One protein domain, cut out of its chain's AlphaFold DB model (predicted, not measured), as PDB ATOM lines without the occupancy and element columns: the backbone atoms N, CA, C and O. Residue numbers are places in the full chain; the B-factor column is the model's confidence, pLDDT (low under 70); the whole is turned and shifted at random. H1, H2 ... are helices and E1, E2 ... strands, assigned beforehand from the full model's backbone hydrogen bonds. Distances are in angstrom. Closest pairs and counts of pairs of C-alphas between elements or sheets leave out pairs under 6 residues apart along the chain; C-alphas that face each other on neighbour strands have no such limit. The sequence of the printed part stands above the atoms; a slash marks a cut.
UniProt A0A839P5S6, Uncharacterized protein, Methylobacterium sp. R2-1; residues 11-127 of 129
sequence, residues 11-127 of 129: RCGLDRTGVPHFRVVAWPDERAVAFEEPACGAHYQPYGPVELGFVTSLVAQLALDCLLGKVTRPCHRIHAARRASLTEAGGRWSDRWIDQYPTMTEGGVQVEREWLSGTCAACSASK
ATOM      1  N   ARG A  11     -44.869 -90.328 -45.897       91.00
ATOM      2  CA  ARG A  11     -46.208 -90.022 -46.423       91.00
ATOM      3  C   ARG A  11     -47.326 -90.682 -45.613       91.00
ATOM      4  O   ARG A  11     -48.429 -90.161 -45.615       91.00
ATOM      5  N   CYS A  12     -47.078 -91.781 -44.900       91.38
ATOM      6  CA  CYS A  12     -48.130 -92.471 -44.143       91.38
ATOM      7  C   CYS A  12     -48.779 -91.604 -43.054       91.38
ATOM      8  O   CYS A  12     -49.917 -91.868 -42.677       91.38
ATOM      9  N   GLY A  13     -48.082 -90.579 -42.553       90.00
ATOM     10  CA  GLY A  13     -48.623 -89.657 -41.553       90.00
ATOM     11  C   GLY A  13     -49.067 -88.300 -42.096       90.00
ATOM     12  O   GLY A  13     -49.479 -87.463 -41.291       90.00
ATOM     13  N   LEU A  14     -48.982 -88.068 -43.409       91.38
ATOM     14  CA  LEU A  14     -49.236 -86.774 -44.046       91.38
ATOM     15  C   LEU A  14     -50.236 -86.920 -45.198       91.38
ATOM     16  O   LEU A  14     -50.136 -87.841 -46.010       91.38
ATOM     17  N   ASP A  15     -51.143 -85.959 -45.343       88.62
ATOM     18  CA  ASP A  15     -52.028 -85.903 -46.503       88.62
ATOM     19  C   ASP A  15     -51.292 -85.461 -47.784       88.62
ATOM     20  O   ASP A  15     -50.075 -85.252 -47.792       88.62
ATOM     21  N   ARG A  16     -52.018 -85.321 -48.904       86.06
ATOM     22  CA  ARG A  16     -51.417 -84.946 -50.199       86.06
ATOM     23  C   ARG A  16     -50.742 -83.570 -50.177       86.06
ATOM     24  O   ARG A  16     -49.780 -83.373 -50.912       86.06
ATOM     25  N   THR A  17     -51.226 -82.659 -49.335       87.81
ATOM     26  CA  THR A  17     -50.720 -81.288 -49.184       87.81
ATOM     27  C   THR A  17     -49.605 -81.174 -48.146       87.81
ATOM     28  O   THR A  17     -49.043 -80.100 -47.969       87.81
ATOM     29  N   GLY A  18     -49.239 -82.283 -47.493       85.81
ATOM     30  CA  GLY A  18     -48.209 -82.301 -46.454       85.81
ATOM     31  C   GLY A  18     -48.749 -81.988 -45.060       85.81
ATOM     32  O   GLY A  18     -47.964 -81.870 -44.122       85.81
ATOM     33  N   VAL A  19     -50.070 -81.896 -44.895       87.50
ATOM     34  CA  VAL A  19     -50.680 -81.649 -43.592       87.50
ATOM     35  C   VAL A  19     -50.686 -82.952 -42.782       87.50
ATOM     36  O   VAL A  19     -51.143 -83.986 -43.282       87.50
ATOM     37  N   PRO A  20     -50.211 -82.944 -41.524       90.50
ATOM     38  CA  PRO A  20     -50.219 -84.139 -40.692       90.50
ATOM     39  C   PRO A  20     -51.630 -84.655 -40.407       90.50
ATOM     40  O   PRO A  20     -52.521 -83.891 -40.034       90.50
ATOM     41  N   HIS A  21     -51.819 -85.975 -40.486       90.19
ATOM     42  CA  HIS A  21     -53.072 -86.626 -40.084       90.19
ATOM     43  C   HIS A  21     -53.331 -86.515 -38.576       90.19
ATOM     44  O   HIS A  21     -54.481 -86.497 -38.132       90.19
ATOM     45  N   PHE A  22     -52.264 -86.457 -37.776       92.50
ATOM     46  CA  PHE A  22     -52.332 -86.202 -36.344       92.50
ATOM     47  C   PHE A  22     -51.766 -84.814 -36.052       92.50
ATOM     48  O   PHE A  22     -50.555 -84.614 -36.114       92.50
ATOM     49  N   ARG A  23     -52.649 -83.868 -35.724       92.50
ATOM     50  CA  ARG A  23     -52.275 -82.533 -35.249       92.50
ATOM     51  C   ARG A  23     -52.563 -82.437 -33.762       92.50
ATOM     52  O   ARG A  23     -53.669 -82.744 -33.332       92.50
ATOM     53  N   VAL A  24     -51.573 -81.999 -32.997       93.88
ATOM     54  CA  VAL A  24     -51.704 -81.762 -31.552       93.88
ATOM     55  C   VAL A  24     -52.564 -80.523 -31.291       93.88
ATOM     56  O   VAL A  24     -53.415 -80.509 -30.408       93.88
ATOM     57  N   VAL A  25     -52.351 -79.492 -32.105       92.06
ATOM     58  CA  VAL A  25     -52.971 -78.178 -31.968       92.06
ATOM     59  C   VAL A  25     -53.947 -77.942 -33.115       92.06
ATOM     60  O   VAL A  25     -53.663 -78.276 -34.268       92.06
ATOM     61  N   ALA A  26     -55.095 -77.361 -32.787       91.25
ATOM     62  CA  ALA A  26     -55.981 -76.705 -33.728       91.25
ATOM     63  C   ALA A  26     -55.742 -75.191 -33.659       91.25
ATOM     64  O   ALA A  26     -55.844 -74.585 -32.590       91.25
ATOM     65  N   TRP A  27     -55.444 -74.595 -34.810       87.88
ATOM     66  CA  TRP A  27     -55.294 -73.154 -34.981       87.88
ATOM     67  C   TRP A  27     -56.587 -72.619 -35.604       87.88
ATOM     68  O   TRP A  27     -56.876 -72.953 -36.751       87.88
ATOM     69  N   PRO A  28     -57.422 -71.871 -34.860       79.44
ATOM     70  CA  PRO A  28     -58.706 -71.389 -35.372       79.44
ATOM     71  C   PRO A  28     -58.540 -70.361 -36.496       79.44
ATOM     72  O   PRO A  28     -59.366 -70.307 -37.401       79.44
ATOM     73  N   ASP A  29     -57.460 -69.581 -36.437       74.88
ATOM     74  CA  ASP A  29     -57.035 -68.664 -37.485       74.88
ATOM     75  C   ASP A  29     -55.603 -69.016 -37.904       74.88
ATOM     76  O   ASP A  29     -54.623 -68.549 -37.327       74.88
ATOM     77  N   GLU A  30     -55.474 -69.895 -38.899       65.94
ATOM     78  CA  GLU A  30     -54.172 -70.322 -39.428       65.94
ATOM     79  C   GLU A  30     -53.387 -69.168 -40.081       65.94
ATOM     80  O   GLU A  30     -52.166 -69.263 -40.218       65.94
ATOM     81  N   ARG A  31     -54.058 -68.068 -40.461       61.81
ATOM     82  CA  ARG A  31     -53.408 -66.878 -41.032       61.81
ATOM     83  C   ARG A  31     -52.869 -65.952 -39.945       61.81
ATOM     84  O   ARG A  31     -51.850 -65.316 -40.175       61.81
ATOM     85  N   ALA A  32     -53.485 -65.926 -38.763       60.19
ATOM     86  CA  ALA A  32     -53.027 -65.109 -37.635       60.19
ATOM     87  C   ALA A  32     -51.685 -65.560 -37.030       60.19
ATOM     88  O   ALA A  32     -51.042 -64.781 -36.331       60.19
ATOM     89  N   VAL A  33     -51.248 -66.797 -37.291       62.81
ATOM     90  CA  VAL A  33     -49.955 -67.329 -36.815       62.81
ATOM     91  C   VAL A  33     -48.832 -67.224 -37.852       62.81
ATOM     92  O   VAL A  33     -47.670 -67.426 -37.501       62.81
ATOM     93  N   ALA A  34     -49.152 -66.908 -39.112       64.44
ATOM     94  CA  ALA A  34     -48.183 -66.746 -40.191       64.44
ATOM     95  C   ALA A  34     -47.852 -65.258 -40.384       64.44
ATOM     96  O   ALA A  34     -48.658 -64.484 -40.892       64.44
ATOM     97  N   PHE A  35     -46.646 -64.865 -39.988       64.81
ATOM     98  CA  PHE A  35     -46.122 -63.518 -40.182       64.81
ATOM     99  C   PHE A  35     -45.511 -63.416 -41.570       64.81
ATOM    100  O   PHE A  35     -44.821 -64.332 -42.004       64.81
ATOM    101  N   GLU A  36     -45.761 -62.313 -42.261       66.00
ATOM    102  CA  GLU A  36     -45.150 -62.029 -43.554       66.00
ATOM    103  C   GLU A  36     -43.980 -61.066 -43.362       66.00
ATOM    104  O   GLU A  36     -44.135 -60.002 -42.755       66.00
ATOM    105  N   GLU A  37     -42.806 -61.425 -43.878       60.62
ATOM    106  CA  GLU A  37     -41.717 -60.465 -44.012       60.62
ATOM    107  C   GLU A  37     -42.065 -59.476 -45.135       60.62
ATOM    108  O   GLU A  37     -42.252 -59.899 -46.287       60.62
ATOM    109  N   PRO A  38     -42.138 -58.161 -44.843       60.62
ATOM    110  CA  PRO A  38     -42.457 -57.170 -45.857       60.62
ATOM    111  C   PRO A  38     -41.516 -57.294 -47.062       60.62
ATOM    112  O   PRO A  38     -40.299 -57.350 -46.902       60.62
ATOM    113  N   ALA A  39     -42.090 -57.302 -48.267       61.28
ATOM    114  CA  ALA A  39     -41.393 -57.307 -49.561       61.28
ATOM    115  C   ALA A  39     -40.639 -58.597 -49.962       61.28
ATOM    116  O   ALA A  39     -40.031 -58.625 -51.031       61.28
ATOM    117  N   CYS A  40     -40.713 -59.668 -49.168       71.31
ATOM    118  CA  CYS A  40     -40.049 -60.952 -49.447       71.31
ATOM    119  C   CYS A  40     -41.045 -62.073 -49.809       71.31
ATOM    120  O   CYS A  40     -40.674 -63.061 -50.442       71.31
ATOM    121  N   GLY A  41     -42.320 -61.928 -49.427       63.53
ATOM    122  CA  GLY A  41     -43.323 -62.990 -49.571       63.53
ATOM    123  C   GLY A  41     -43.010 -64.231 -48.722       63.53
ATOM    124  O   GLY A  41     -43.634 -65.278 -48.894       63.53
ATOM    125  N   ALA A  42     -42.027 -64.139 -47.817       57.88
ATOM    126  CA  ALA A  42     -41.739 -65.180 -46.851       57.88
ATOM    127  C   ALA A  42     -42.763 -65.114 -45.720       57.88
ATOM    128  O   ALA A  42     -42.904 -64.095 -45.045       57.88
ATOM    129  N   HIS A  43     -43.449 -66.234 -45.508       60.81
ATOM    130  CA  HIS A  43     -44.301 -66.447 -44.352       60.81
ATOM    131  C   HIS A  43     -43.548 -67.285 -43.315       60.81
ATOM    132  O   HIS A  43     -43.035 -68.355 -43.648       60.81
ATOM    133  N   TYR A  44     -43.497 -66.836 -42.063       63.28
ATOM    134  CA  TYR A  44     -42.877 -67.576 -40.966       63.28
ATOM    135  C   TYR A  44     -43.775 -67.605 -39.730       63.28
ATOM    136  O   TYR A  44     -44.590 -66.718 -39.497       63.28
ATOM    137  N   GLN A  45     -43.621 -68.645 -38.918       64.69
ATOM    138  CA  GLN A  45     -44.231 -68.725 -37.595       64.69
ATOM    139  C   GLN A  45     -43.104 -68.511 -36.580       64.69
ATOM    140  O   GLN A  45     -42.161 -69.307 -36.573       64.69
ATOM    141  N   PRO A  46     -43.121 -67.448 -35.758       59.47
ATOM    142  CA  PRO A  46     -42.131 -67.255 -34.715       59.47
ATOM    143  C   PRO A  46     -42.327 -68.345 -33.665       59.47
ATOM    144  O   PRO A  46     -43.142 -68.237 -32.751       59.47
ATOM    145  N   TYR A  47     -41.576 -69.430 -33.809       67.38
ATOM    146  CA  TYR A  47     -41.450 -70.418 -32.755       67.38
ATOM    147  C   TYR A  47     -40.691 -69.755 -31.607       67.38
ATOM    148  O   TYR A  47     -39.536 -69.356 -31.768       67.38
ATOM    149  N   GLY A  48     -41.347 -69.598 -30.455       72.50
ATOM    150  CA  GLY A  48     -40.699 -69.031 -29.276       72.50
ATOM    151  C   GLY A  48     -39.397 -69.793 -28.968       72.50
ATOM    152  O   GLY A  48     -39.400 -71.027 -29.016       72.50
ATOM    153  N   PRO A  49     -38.284 -69.106 -28.643       76.81
ATOM    154  CA  PRO A  49     -36.962 -69.732 -28.504       76.81
ATOM    155  C   PRO A  49     -36.938 -70.860 -27.463       76.81
ATOM    156  O   PRO A  49     -36.205 -71.835 -27.611       76.81
ATOM    157  N   VAL A  50     -37.791 -70.761 -26.441       84.62
ATOM    158  CA  VAL A  50     -37.985 -71.806 -25.428       84.62
ATOM    159  C   VAL A  50     -38.523 -73.099 -26.053       84.62
ATOM    160  O   VAL A  50     -37.962 -74.169 -25.825       84.62
ATOM    161  N   GLU A  51     -39.563 -73.019 -26.885       84.25
ATOM    162  CA  GLU A  51     -40.166 -74.197 -27.525       84.25
ATOM    163  C   GLU A  51     -39.225 -74.824 -28.562       84.25
ATOM    164  O   GLU A  51     -39.139 -76.051 -28.661       84.25
ATOM    165  N   LEU A  52     -38.433 -74.007 -29.268       87.19
ATOM    166  CA  LEU A  52     -37.379 -74.510 -30.158       87.19
ATOM    167  C   LEU A  52     -36.333 -75.345 -29.412       87.19
ATOM    168  O   LEU A  52     -35.859 -76.348 -29.953       87.19
ATOM    169  N   GLY A  53     -35.997 -74.981 -28.172       91.75
ATOM    170  CA  GLY A  53     -35.092 -75.765 -27.327       91.75
ATOM    171  C   GLY A  53     -35.620 -77.177 -27.054       91.75
ATOM    172  O   GLY A  53     -34.882 -78.156 -27.211       91.75
ATOM    173  N   PHE A  54     -36.910 -77.306 -26.727       92.56
ATOM    174  CA  PHE A  54     -37.555 -78.609 -26.534       92.56
ATOM    175  C   PHE A  54     -37.584 -79.439 -27.819       92.56
ATOM    176  O   PHE A  54     -37.253 -80.626 -27.787       92.56
ATOM    177  N   VAL A  55     -37.925 -78.825 -28.957       91.31
ATOM    178  CA  VAL A  55     -37.964 -79.518 -30.257       91.31
ATOM    179  C   VAL A  55     -36.572 -79.993 -30.670       91.31
ATOM    180  O   VAL A  55     -36.405 -81.155 -31.038       91.31
ATOM    181  N   THR A  56     -35.562 -79.129 -30.552       94.56
ATOM    182  CA  THR A  56     -34.166 -79.464 -30.870       94.56
ATOM    183  C   THR A  56     -33.678 -80.621 -30.006       94.56
ATOM    184  O   THR A  56     -33.111 -81.582 -30.525       94.56
ATOM    185  N   SER A  57     -33.965 -80.577 -28.702       96.06
ATOM    186  CA  SER A  57     -33.599 -81.647 -27.770       96.06
ATOM    187  C   SER A  57     -34.293 -82.965 -28.119       96.06
ATOM    188  O   SER A  57     -33.644 -84.007 -28.155       96.06
ATOM    189  N   LEU A  58     -35.588 -82.924 -28.448       96.31
ATOM    190  CA  LEU A  58     -36.366 -84.099 -28.848       96.31
ATOM    191  C   LEU A  58     -35.814 -84.739 -30.129       96.31
ATOM    192  O   LEU A  58     -35.704 -85.966 -30.208       96.31
ATOM    193  N   VAL A  59     -35.445 -83.927 -31.124       96.38
ATOM    194  CA  VAL A  59     -34.842 -84.406 -32.378       96.38
ATOM    195  C   VAL A  59     -33.465 -85.010 -32.122       96.38
ATOM    196  O   VAL A  59     -33.210 -86.128 -32.568       96.38
ATOM    197  N   ALA A  60     -32.601 -84.316 -31.377       97.88
ATOM    198  CA  ALA A  60     -31.263 -84.799 -31.045       97.88
ATOM    199  C   ALA A  60     -31.316 -86.122 -30.268       97.88
ATOM    200  O   ALA A  60     -30.617 -87.074 -30.612       97.88
ATOM    201  N   GLN A  61     -32.197 -86.219 -29.269       97.50
ATOM    202  CA  GLN A  61     -32.388 -87.440 -28.493       97.50
ATOM    203  C   GLN A  61     -32.875 -88.598 -29.368       97.50
ATOM    204  O   GLN A  61     -32.339 -89.700 -29.276       97.50
ATOM    205  N   LEU A  62     -33.860 -88.363 -30.242       97.19
ATOM    206  CA  LEU A  62     -34.350 -89.405 -31.145       97.19
ATOM    207  C   LEU A  62     -33.267 -89.859 -32.133       97.19
ATOM    208  O   LEU A  62     -33.134 -91.055 -32.377       97.19
ATOM    209  N   ALA A  63     -32.472 -88.930 -32.667       97.38
ATOM    210  CA  ALA A  63     -31.359 -89.255 -33.554       97.38
ATOM    211  C   ALA A  63     -30.303 -90.118 -32.845       97.38
ATOM    212  O   ALA A  63     -29.876 -91.136 -33.392       97.38
ATOM    213  N   LEU A  64     -29.933 -89.763 -31.610       98.00
ATOM    214  CA  LEU A  64     -29.031 -90.571 -30.787       98.00
ATOM    215  C   LEU A  64     -29.616 -91.957 -30.504       98.00
ATOM    216  O   LEU A  64     -28.910 -92.952 -30.638       98.00
ATOM    217  N   ASP A  65     -30.901 -92.049 -30.163       97.31
ATOM    218  CA  ASP A  65     -31.553 -93.338 -29.924       97.31
ATOM    219  C   ASP A  65     -31.576 -94.218 -31.186       97.31
ATOM    220  O   ASP A  65     -31.413 -95.434 -31.080       97.31
ATOM    221  N   CYS A  66     -31.721 -93.632 -32.378       95.44
ATOM    222  CA  CYS A  66     -31.588 -94.357 -33.644       95.44
ATOM    223  C   CYS A  66     -30.155 -94.853 -33.876       95.44
ATOM    224  O   CYS A  66     -29.962 -96.033 -34.162       95.44
ATOM    225  N   LEU A  67     -29.152 -93.981 -33.727       96.56
ATOM    226  CA  LEU A  67     -27.739 -94.326 -33.948       96.56
ATOM    227  C   LEU A  67     -27.236 -95.386 -32.962       96.56
ATOM    228  O   LEU A  67     -26.416 -96.227 -33.319       96.56
ATOM    229  N   LEU A  68     -27.751 -95.366 -31.734       97.56
ATOM    230  CA  LEU A  68     -27.433 -96.337 -30.689       97.56
ATOM    231  C   LEU A  68     -28.290 -97.614 -30.769       97.56
ATOM    232  O   LEU A  68     -28.209 -98.447 -29.869       97.56
ATOM    233  N   GLY A  69     -29.140 -97.767 -31.793       95.06
ATOM    234  CA  GLY A  69     -29.975 -98.958 -31.983       95.06
ATOM    235  C   GLY A  69     -31.080 -99.147 -30.935       95.06
ATOM    236  O   GLY A  69     -31.631-100.238 -30.810       95.06
ATOM    237  N   LYS A  70     -31.422 -98.102 -30.172       95.88
ATOM    238  CA  LYS A  70     -32.478 -98.147 -29.146       95.88
ATOM    239  C   LYS A  70     -33.879 -98.079 -29.748       95.88
ATOM    240  O   LYS A  70     -34.837 -98.558 -29.146       95.88
ATOM    241  N   VAL A  71     -34.014 -97.481 -30.932       94.44
ATOM    242  CA  VAL A  71     -35.277 -97.456 -31.676       94.44
ATOM    243  C   VAL A  71     -35.421 -98.750 -32.473       94.44
ATOM    244  O   VAL A  71     -34.808 -98.915 -33.523       94.44
ATOM    245  N   THR A  72     -36.258 -99.663 -31.979       90.50
ATOM    246  CA  THR A  72     -36.525-100.968 -32.613       90.50
ATOM    247  C   THR A  72     -37.826-101.008 -33.413       90.50
ATOM    248  O   THR A  72     -38.067-101.954 -34.161       90.50
ATOM    249  N   ARG A  73     -38.681 -99.991 -33.258       91.00
ATOM    250  CA  ARG A  73     -39.983 -99.868 -33.920       91.00
ATOM    251  C   ARG A  73     -40.179 -98.446 -34.451       91.00
ATOM    252  O   ARG A  73     -39.644 -97.507 -33.859       91.00
ATOM    253  N   PRO A  74     -40.950 -98.269 -35.534       92.12
ATOM    254  CA  PRO A  74     -41.195 -96.958 -36.116       92.12
ATOM    255  C   PRO A  74     -42.028 -96.112 -35.143       92.12
ATOM    256  O   PRO A  74     -43.075 -96.548 -34.656       92.12
ATOM    257  N   CYS A  75     -41.576 -94.894 -34.840       93.81
ATOM    258  CA  CYS A  75     -42.201 -94.065 -33.809       93.81
ATOM    259  C   CYS A  75     -42.256 -92.573 -34.158       93.81
ATOM    260  O   CYS A  75     -41.498 -92.037 -34.972       93.81
ATOM    261  N   HIS A  76     -43.167 -91.871 -33.496       94.56
ATOM    262  CA  HIS A  76     -43.346 -90.433 -33.569       94.56
ATOM    263  C   HIS A  76     -43.388 -89.859 -32.158       94.56
ATOM    264  O   HIS A  76     -44.381 -89.997 -31.445       94.56
ATOM    265  N   ARG A  77     -42.286 -89.212 -31.773       95.81
ATOM    266  CA  ARG A  77     -42.193 -88.415 -30.552       95.81
ATOM    267  C   ARG A  77     -42.722 -87.014 -30.797       95.81
ATOM    268  O   ARG A  77     -42.394 -86.405 -31.816       95.81
ATOM    269  N   ILE A  78     -43.521 -86.535 -29.859       95.44
ATOM    270  CA  ILE A  78     -44.227 -85.264 -29.914       95.44
ATOM    271  C   ILE A  78     -43.938 -84.522 -28.615       95.44
ATOM    272  O   ILE A  78     -44.120 -85.085 -27.540       95.44
ATOM    273  N   HIS A  79     -43.540 -83.258 -28.725       94.56
ATOM    274  CA  HIS A  79     -43.543 -82.316 -27.609       94.56
ATOM    275  C   HIS A  79     -44.827 -81.490 -27.674       94.56
ATOM    276  O   HIS A  79     -45.063 -80.793 -28.662       94.56
ATOM    277  N   ALA A  80     -45.663 -81.597 -26.647       94.38
ATOM    278  CA  ALA A  80     -46.830 -80.748 -26.469       94.38
ATOM    279  C   ALA A  80     -46.449 -79.620 -25.503       94.38
ATOM    280  O   ALA A  80     -46.242 -79.867 -24.314       94.38
ATOM    281  N   ALA A  81     -46.347 -78.392 -26.020       91.62
ATOM    282  CA  ALA A  81     -46.020 -77.192 -25.245       91.62
ATOM    283  C   ALA A  81     -47.013 -76.960 -24.094       91.62
ATOM    284  O   ALA A  81     -48.071 -77.585 -24.034       91.62
ATOM    285  N   ARG A  82     -46.706 -76.062 -23.152       92.62
ATOM    286  CA  ARG A  82     -47.663 -75.756 -22.074       92.62
ATOM    287  C   ARG A  82     -48.935 -75.123 -22.636       92.62
ATOM    288  O   ARG A  82     -48.876 -74.291 -23.541       92.62
ATOM    289  N   ARG A  83     -50.081 -75.456 -22.036       93.50
ATOM    290  CA  ARG A  83     -51.386 -74.886 -22.408       93.50
ATOM    291  C   ARG A  83     -51.385 -73.356 -22.383       93.50
ATOM    292  O   ARG A  83     -52.023 -72.741 -23.231       93.50
ATOM    293  N   ALA A  84     -50.660 -72.752 -21.440       91.19
ATOM    294  CA  ALA A  84     -50.495 -71.302 -21.361       91.19
ATOM    295  C   ALA A  84     -49.857 -70.730 -22.640       91.19
ATOM    296  O   ALA A  84     -50.475 -69.888 -23.283       91.19
ATOM    297  N   SER A  85     -48.702 -71.262 -23.062       88.19
ATOM    298  CA  SER A  85     -48.015 -70.853 -24.297       88.19
ATOM    299  C   SER A  85     -48.892 -71.064 -25.533       88.19
ATOM    300  O   SER A  85     -48.945 -70.229 -26.429       88.19
ATOM    301  N   LEU A  86     -49.614 -72.188 -25.572       88.94
ATOM    302  CA  LEU A  86     -50.540 -72.504 -26.655       88.94
ATOM    303  C   LEU A  86     -51.683 -71.482 -26.757       88.94
ATOM    304  O   LEU A  86     -52.007 -71.027 -27.851       88.94
ATOM    305  N   THR A  87     -52.283 -71.131 -25.618       89.56
ATOM    306  CA  THR A  87     -53.400 -70.179 -25.550       89.56
ATOM    307  C   THR A  87     -52.935 -68.769 -25.914       89.56
ATOM    308  O   THR A  87     -53.626 -68.077 -26.654       89.56
ATOM    309  N   GLU A  88     -51.753 -68.362 -25.442       86.56
ATOM    310  CA  GLU A  88     -51.126 -67.078 -25.779       86.56
ATOM    311  C   GLU A  88     -50.863 -66.945 -27.286       86.56
ATOM    312  O   GLU A  88     -51.098 -65.889 -27.864       86.56
ATOM    313  N   ALA A  89     -50.474 -68.039 -27.944       83.06
ATOM    314  CA  ALA A  89     -50.312 -68.093 -29.395       83.06
ATOM    315  C   ALA A  89     -51.645 -68.137 -30.179       83.06
ATOM    316  O   ALA A  89     -51.627 -68.203 -31.406       83.06
ATOM    317  N   GLY A  90     -52.803 -68.141 -29.505       87.25
ATOM    318  CA  GLY A  90     -54.125 -68.218 -30.143       87.25
ATOM    319  C   GLY A  90     -54.549 -69.628 -30.570       87.25
ATOM    320  O   GLY A  90     -55.521 -69.796 -31.309       87.25
ATOM    321  N   GLY A  91     -53.832 -70.659 -30.122       89.38
ATOM    322  CA  GLY A  91     -54.138 -72.054 -30.415       89.38
ATOM    323  C   GLY A  91     -54.995 -72.716 -29.341       89.38
ATOM    324  O   GLY A  91     -55.141 -72.235 -28.217       89.38
ATOM    325  N   ARG A  92     -55.543 -73.883 -29.680       92.75
ATOM    326  CA  ARG A  92     -56.205 -74.787 -28.728       92.75
ATOM    327  C   ARG A  92     -55.815 -76.230 -29.011       92.75
ATOM    328  O   ARG A  92     -55.398 -76.553 -30.121       92.75
ATOM    329  N   TRP A  93     -55.965 -77.120 -28.036       95.31
ATOM    330  CA  TRP A  93     -55.800 -78.550 -28.302       95.31
ATOM    331  C   TRP A  93     -56.793 -79.004 -29.370       95.31
ATOM    332  O   TRP A  93     -57.937 -78.548 -29.392       95.31
ATOM    333  N   SER A  94     -56.346 -79.872 -30.275       95.25
ATOM    334  CA  SER A  94     -57.260 -80.503 -31.224       95.25
ATOM    335  C   SER A  94     -58.152 -81.514 -30.502       95.25
ATOM    336  O   SER A  94     -57.730 -82.118 -29.513       95.25
ATOM    337  N   ASP A  95     -59.347 -81.764 -31.036       95.75
ATOM    338  CA  ASP A  95     -60.251 -82.791 -30.498       95.75
ATOM    339  C   ASP A  95     -59.540 -84.151 -30.438       95.75
ATOM    340  O   ASP A  95     -59.554 -84.837 -29.425       95.75
ATOM    341  N   ARG A  96     -58.754 -84.464 -31.477       94.75
ATOM    342  CA  ARG A  96     -57.955 -85.692 -31.550       94.75
ATOM    343  C   ARG A  96     -56.903 -85.808 -30.440       94.75
ATOM    344  O   ARG A  96     -56.595 -86.923 -30.022       94.75
ATOM    345  N   TRP A  97     -56.308 -84.696 -29.997       95.94
ATOM    346  CA  TRP A  97     -55.387 -84.699 -28.858       95.94
ATOM    347  C   TRP A  97     -56.136 -84.953 -27.553       95.94
ATOM    348  O   TRP A  97     -55.705 -85.798 -26.773       95.94
ATOM    349  N   ILE A  98     -57.258 -84.264 -27.344       96.38
ATOM    350  CA  ILE A  98     -58.089 -84.401 -26.141       96.38
ATOM    351  C   ILE A  98     -58.618 -85.834 -26.016       96.38
ATOM    352  O   ILE A  98     -58.507 -86.429 -24.948       96.38
ATOM    353  N   ASP A  99     -59.108 -86.414 -27.112       96.50
ATOM    354  CA  ASP A  99     -59.627 -87.781 -27.146       96.50
ATOM    355  C   ASP A  99     -58.547 -88.815 -26.807       96.50
ATOM    356  O   ASP A  99     -58.801 -89.787 -26.094       96.50
ATOM    357  N   GLN A 100     -57.326 -88.626 -27.321       95.31
ATOM    358  CA  GLN A 100     -56.241 -89.590 -27.138       95.31
ATOM    359  C   GLN A 100     -55.481 -89.401 -25.814       95.31
ATOM    360  O   GLN A 100     -54.948 -90.372 -25.273       95.31
ATOM    361  N   TYR A 101     -55.421 -88.174 -25.293       96.19
ATOM    362  CA  TYR A 101     -54.649 -87.801 -24.106       96.19
ATOM    363  C   TYR A 101     -55.451 -86.884 -23.162       96.19
ATOM    364  O   TYR A 101     -55.010 -85.769 -22.859       96.19
ATOM    365  N   PRO A 102     -56.604 -87.340 -22.634       94.56
ATOM    366  CA  PRO A 102     -57.528 -86.489 -21.877       94.56
ATOM    367  C   PRO A 102     -56.933 -85.933 -20.576       94.56
ATOM    368  O   PRO A 102     -57.376 -84.902 -20.082       94.56
ATOM    369  N   THR A 103     -55.911 -86.586 -20.020       95.31
ATOM    370  CA  THR A 103     -55.223 -86.158 -18.791       95.31
ATOM    371  C   THR A 103     -54.017 -85.250 -19.044       95.31
ATOM    372  O   THR A 103     -53.430 -84.743 -18.091       95.31
ATOM    373  N   MET A 104     -53.627 -85.022 -20.304       95.06
ATOM    374  CA  MET A 104     -52.426 -84.257 -20.678       95.06
ATOM    375  C   MET A 104     -52.760 -82.869 -21.241       95.06
ATOM    376  O   MET A 104     -51.983 -82.279 -21.994       95.06
ATOM    377  N   THR A 105     -53.923 -82.323 -20.886       93.94
ATOM    378  CA  THR A 105     -54.416 -81.033 -21.394       93.94
ATOM    379  C   THR A 105     -53.672 -79.824 -20.830       93.94
ATOM    380  O   THR A 105     -53.809 -78.731 -21.369       93.94
ATOM    381  N   GLU A 106     -52.870 -79.977 -19.777       95.94
ATOM    382  CA  GLU A 106     -51.991 -78.896 -19.303       95.94
ATOM    383  C   GLU A 106     -50.727 -78.742 -20.166       95.94
ATOM    384  O   GLU A 106     -50.090 -77.681 -20.171       95.94
ATOM    385  N   GLY A 107     -50.406 -79.755 -20.976       94.19
ATOM    386  CA  GLY A 107     -49.224 -79.759 -21.828       94.19
ATOM    387  C   GLY A 107     -47.920 -79.775 -21.028       94.19
ATOM    388  O   GLY A 107     -47.883 -80.198 -19.875       94.19
ATOM    389  N   GLY A 108     -46.827 -79.337 -21.652       92.75
ATOM    390  CA  GLY A 108     -45.479 -79.469 -21.087       92.75
ATOM    391  C   GLY A 108     -45.017 -80.924 -21.007       92.75
ATOM    392  O   GLY A 108     -44.260 -81.286 -20.109       92.75
ATOM    393  N   VAL A 109     -45.506 -81.764 -21.918       94.69
ATOM    394  CA  VAL A 109     -45.268 -83.209 -21.916       94.69
ATOM    395  C   VAL A 109     -44.685 -83.663 -23.241       94.69
ATOM    396  O   VAL A 109     -44.925 -83.068 -24.293       94.69
ATOM    397  N   GLN A 110     -43.967 -84.778 -23.188       95.56
ATOM    398  CA  GLN A 110     -43.573 -85.519 -24.373       95.56
ATOM    399  C   GLN A 110     -44.344 -86.830 -24.432       95.56
ATOM    400  O   GLN A 110     -44.452 -87.542 -23.435       95.56
ATOM    401  N   VAL A 111     -44.868 -87.154 -25.611       95.69
ATOM    402  CA  VAL A 111     -45.529 -88.435 -25.867       95.69
ATOM    403  C   VAL A 111     -44.867 -89.132 -27.041       95.69
ATOM    404  O   VAL A 111     -44.428 -88.495 -27.999       95.69
ATOM    405  N   GLU A 112     -44.814 -90.456 -26.980       95.62
ATOM    406  CA  GLU A 112     -44.401 -91.295 -28.096       95.62
ATOM    407  C   GLU A 112     -45.610 -92.059 -28.631       95.62
ATOM    408  O   GLU A 112     -46.435 -92.577 -27.876       95.62
ATOM    409  N   ARG A 113     -45.731 -92.096 -29.956       93.06
ATOM    410  CA  ARG A 113     -46.774 -92.826 -30.678       93.06
ATOM    411  C   ARG A 113     -46.130 -93.737 -31.700       93.06
ATOM    412  O   ARG A 113     -45.080 -93.413 -32.251       93.06
ATOM    413  N   GLU A 114     -46.786 -94.843 -32.002       92.00
ATOM    414  CA  GLU A 114     -46.361 -95.703 -33.100       92.00
ATOM    415  C   GLU A 114     -46.528 -94.984 -34.448       92.00
ATOM    416  O   GLU A 114     -47.524 -94.288 -34.686       92.00
ATOM    417  N   TRP A 115     -45.543 -95.142 -35.334       91.88
ATOM    418  CA  TRP A 115     -45.616 -94.643 -36.704       91.88
ATOM    419  C   TRP A 115     -46.074 -95.756 -37.646       91.88
ATOM    420  O   TRP A 115     -45.284 -96.520 -38.207       91.88
ATOM    421  N   LEU A 116     -47.393 -95.854 -37.779       84.75
ATOM    422  CA  LEU A 116     -48.045 -96.933 -38.507       84.75
ATOM    423  C   LEU A 116     -47.846 -96.816 -40.022       84.75
ATOM    424  O   LEU A 116     -47.845 -95.727 -40.604       84.75
ATOM    425  N   SER A 117     -47.725 -97.971 -40.676       82.31
ATOM    426  CA  SER A 117     -47.830 -98.044 -42.130       82.31
ATOM    427  C   SER A 117     -49.282 -97.847 -42.563       82.31
ATOM    428  O   SER A 117     -50.199 -98.455 -42.019       82.31
ATOM    429  N   GLY A 118     -49.493 -96.948 -43.525       75.75
ATOM    430  CA  GLY A 118     -50.798 -96.677 -44.122       75.75
ATOM    431  C   GLY A 118     -50.887 -97.183 -45.559       75.75
ATOM    432  O   GLY A 118     -49.911 -97.667 -46.135       75.75
ATOM    433  N   THR A 119     -52.049 -96.993 -46.178       77.00
ATOM    434  CA  THR A 119     -52.331 -97.305 -47.593       77.00
ATOM    435  C   THR A 119     -51.812 -96.233 -48.560       77.00
ATOM    436  O   THR A 119     -52.356 -96.041 -49.648       77.00
ATOM    437  N   CYS A 120     -50.773 -95.485 -48.173       84.31
ATOM    438  CA  CYS A 120     -50.283 -94.387 -48.997       84.31
ATOM    439  C   CYS A 120     -49.719 -94.901 -50.329       84.31
ATOM    440  O   CYS A 120     -49.128 -95.980 -50.384       84.31
ATOM    441  N   ALA A 121     -49.852 -94.106 -51.395       82.75
ATOM    442  CA  ALA A 121     -49.453 -94.504 -52.746       82.75
ATOM    443  C   ALA A 121     -48.000 -95.014 -52.826       82.75
ATOM    444  O   ALA A 121     -47.736 -95.990 -53.519       82.75
ATOM    445  N   ALA A 122     -47.080 -94.415 -52.062       82.88
ATOM    446  CA  ALA A 122     -45.680 -94.836 -52.007       82.88
ATOM    447  C   ALA A 122     -45.497 -96.237 -51.391       82.88
ATOM    448  O   ALA A 122     -44.825 -97.086 -51.970       82.88
ATOM    449  N   CYS A 123     -46.123 -96.512 -50.241       83.62
ATOM    450  CA  CYS A 123     -46.039 -97.831 -49.605       83.62
ATOM    451  C   CYS A 123     -46.813 -98.902 -50.383       83.62
ATOM    452  O   CYS A 123     -46.395-100.056 -50.389       83.62
ATOM    453  N   SER A 124     -47.914 -98.534 -51.038       78.50
ATOM    454  CA  SER A 124     -48.693 -99.448 -51.878       78.50
ATOM    455  C   SER A 124     -47.928 -99.841 -53.143       78.50
ATOM    456  O   SER A 124     -47.892-101.018 -53.480       78.50
ATOM    457  N   ALA A 125     -47.250 -98.892 -53.798       69.81
ATOM    458  CA  ALA A 125     -46.408 -99.170 -54.963       69.81
ATOM    459  C   ALA A 125     -45.193-100.046 -54.612       69.81
ATOM    460  O   ALA A 125     -44.830-100.935 -55.374       69.81
ATOM    461  N   SER A 126     -44.600 -99.844 -53.431       61.25
ATOM    462  CA  SER A 126     -43.419-100.595 -52.986       61.25
ATOM    463  C   SER A 126     -43.708-102.035 -52.536       61.25
ATOM    464  O   SER A 126     -42.760-102.779 -52.316       61.25
ATOM    465  N   LYS A 127     -44.980-102.429 -52.364       55.91
ATOM    466  CA  LYS A 127     -45.392-103.804 -52.007       55.91
ATOM    467  C   LYS A 127     -45.705-104.690 -53.222       55.91
ATOM    468  O   LYS A 127     -46.009-105.862 -53.037       55.91
TER     469      LYS A 127
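What this domain is: This is residues 11 to 127 of the 129 residues of an uncharacterized protein of Methylobacterium sp. R2-1 (UniProt A0A839P5S6). A small two-stranded ribbon, E1 and E2, stands in the middle, with the long helix H1 along one side of it, beside E1, and the short helix H3 on the other side. A long loop stretch, residues 11 to 48, reaches away from the ribbon, as does the short helix H4, while H2 lies beyond one end of the ribbon; residues 64 to 69, of which 64 to 67 belong to H1, stick out. The printed part has 117 residues with four named helices and two named strands, in the order H1 E1 H2 H3 E2 H4; the class is mixed, helices and strands, with under half of the residues in named elements. The sheet is antiparallel, order E1 - E2. The whole is only just loose, close to compact, with a radius of gyration of the C-alphas of 16.4 A and spans of 45 by 32 by 30 A.

How they stand to each other: Strands E1, residues 75 to 80, and E2, residues 109 to 114, are antiparallel neighbours at 157 degrees; N 78 and O 111 are within hydrogen-bond range at 2.9 A, as are N 113 and O 76 at 2.9 A. The closest C-alphas of H1, residues 49 to 67, and E1 are those of Val 55 and His 79, 6.8 A apart. H1 and E2 are apart. H2, residues 83 to 88, and H3, residues 95 to 100, are apart. H4, residues 121 to 125, is apart from H1, H2, H3 and E1. Residues 25 to 26 pair antiparallel with residues 92 to 93. In H1, H2, H3 and H4 every O i to N i+4 pair is within hydrogen-bond range.

Where its parts are: H1 begins at C-alpha 49, (-36.962, -69.732, -28.504), and is 26.8 A long. E1 measures 15.9 A, E2 16.8 A. H4 ends at C-alpha 125, (-46.408, -99.170, -54.963).

The domain as a whole: The C-alphas farthest apart are those of Pro 38 and Lys 127, 47.1 A. The printed part has no cut, and no link between named elements is long. pLDDT is under 70 at residues 30 to 39, 41 to 47 and 125 to 127.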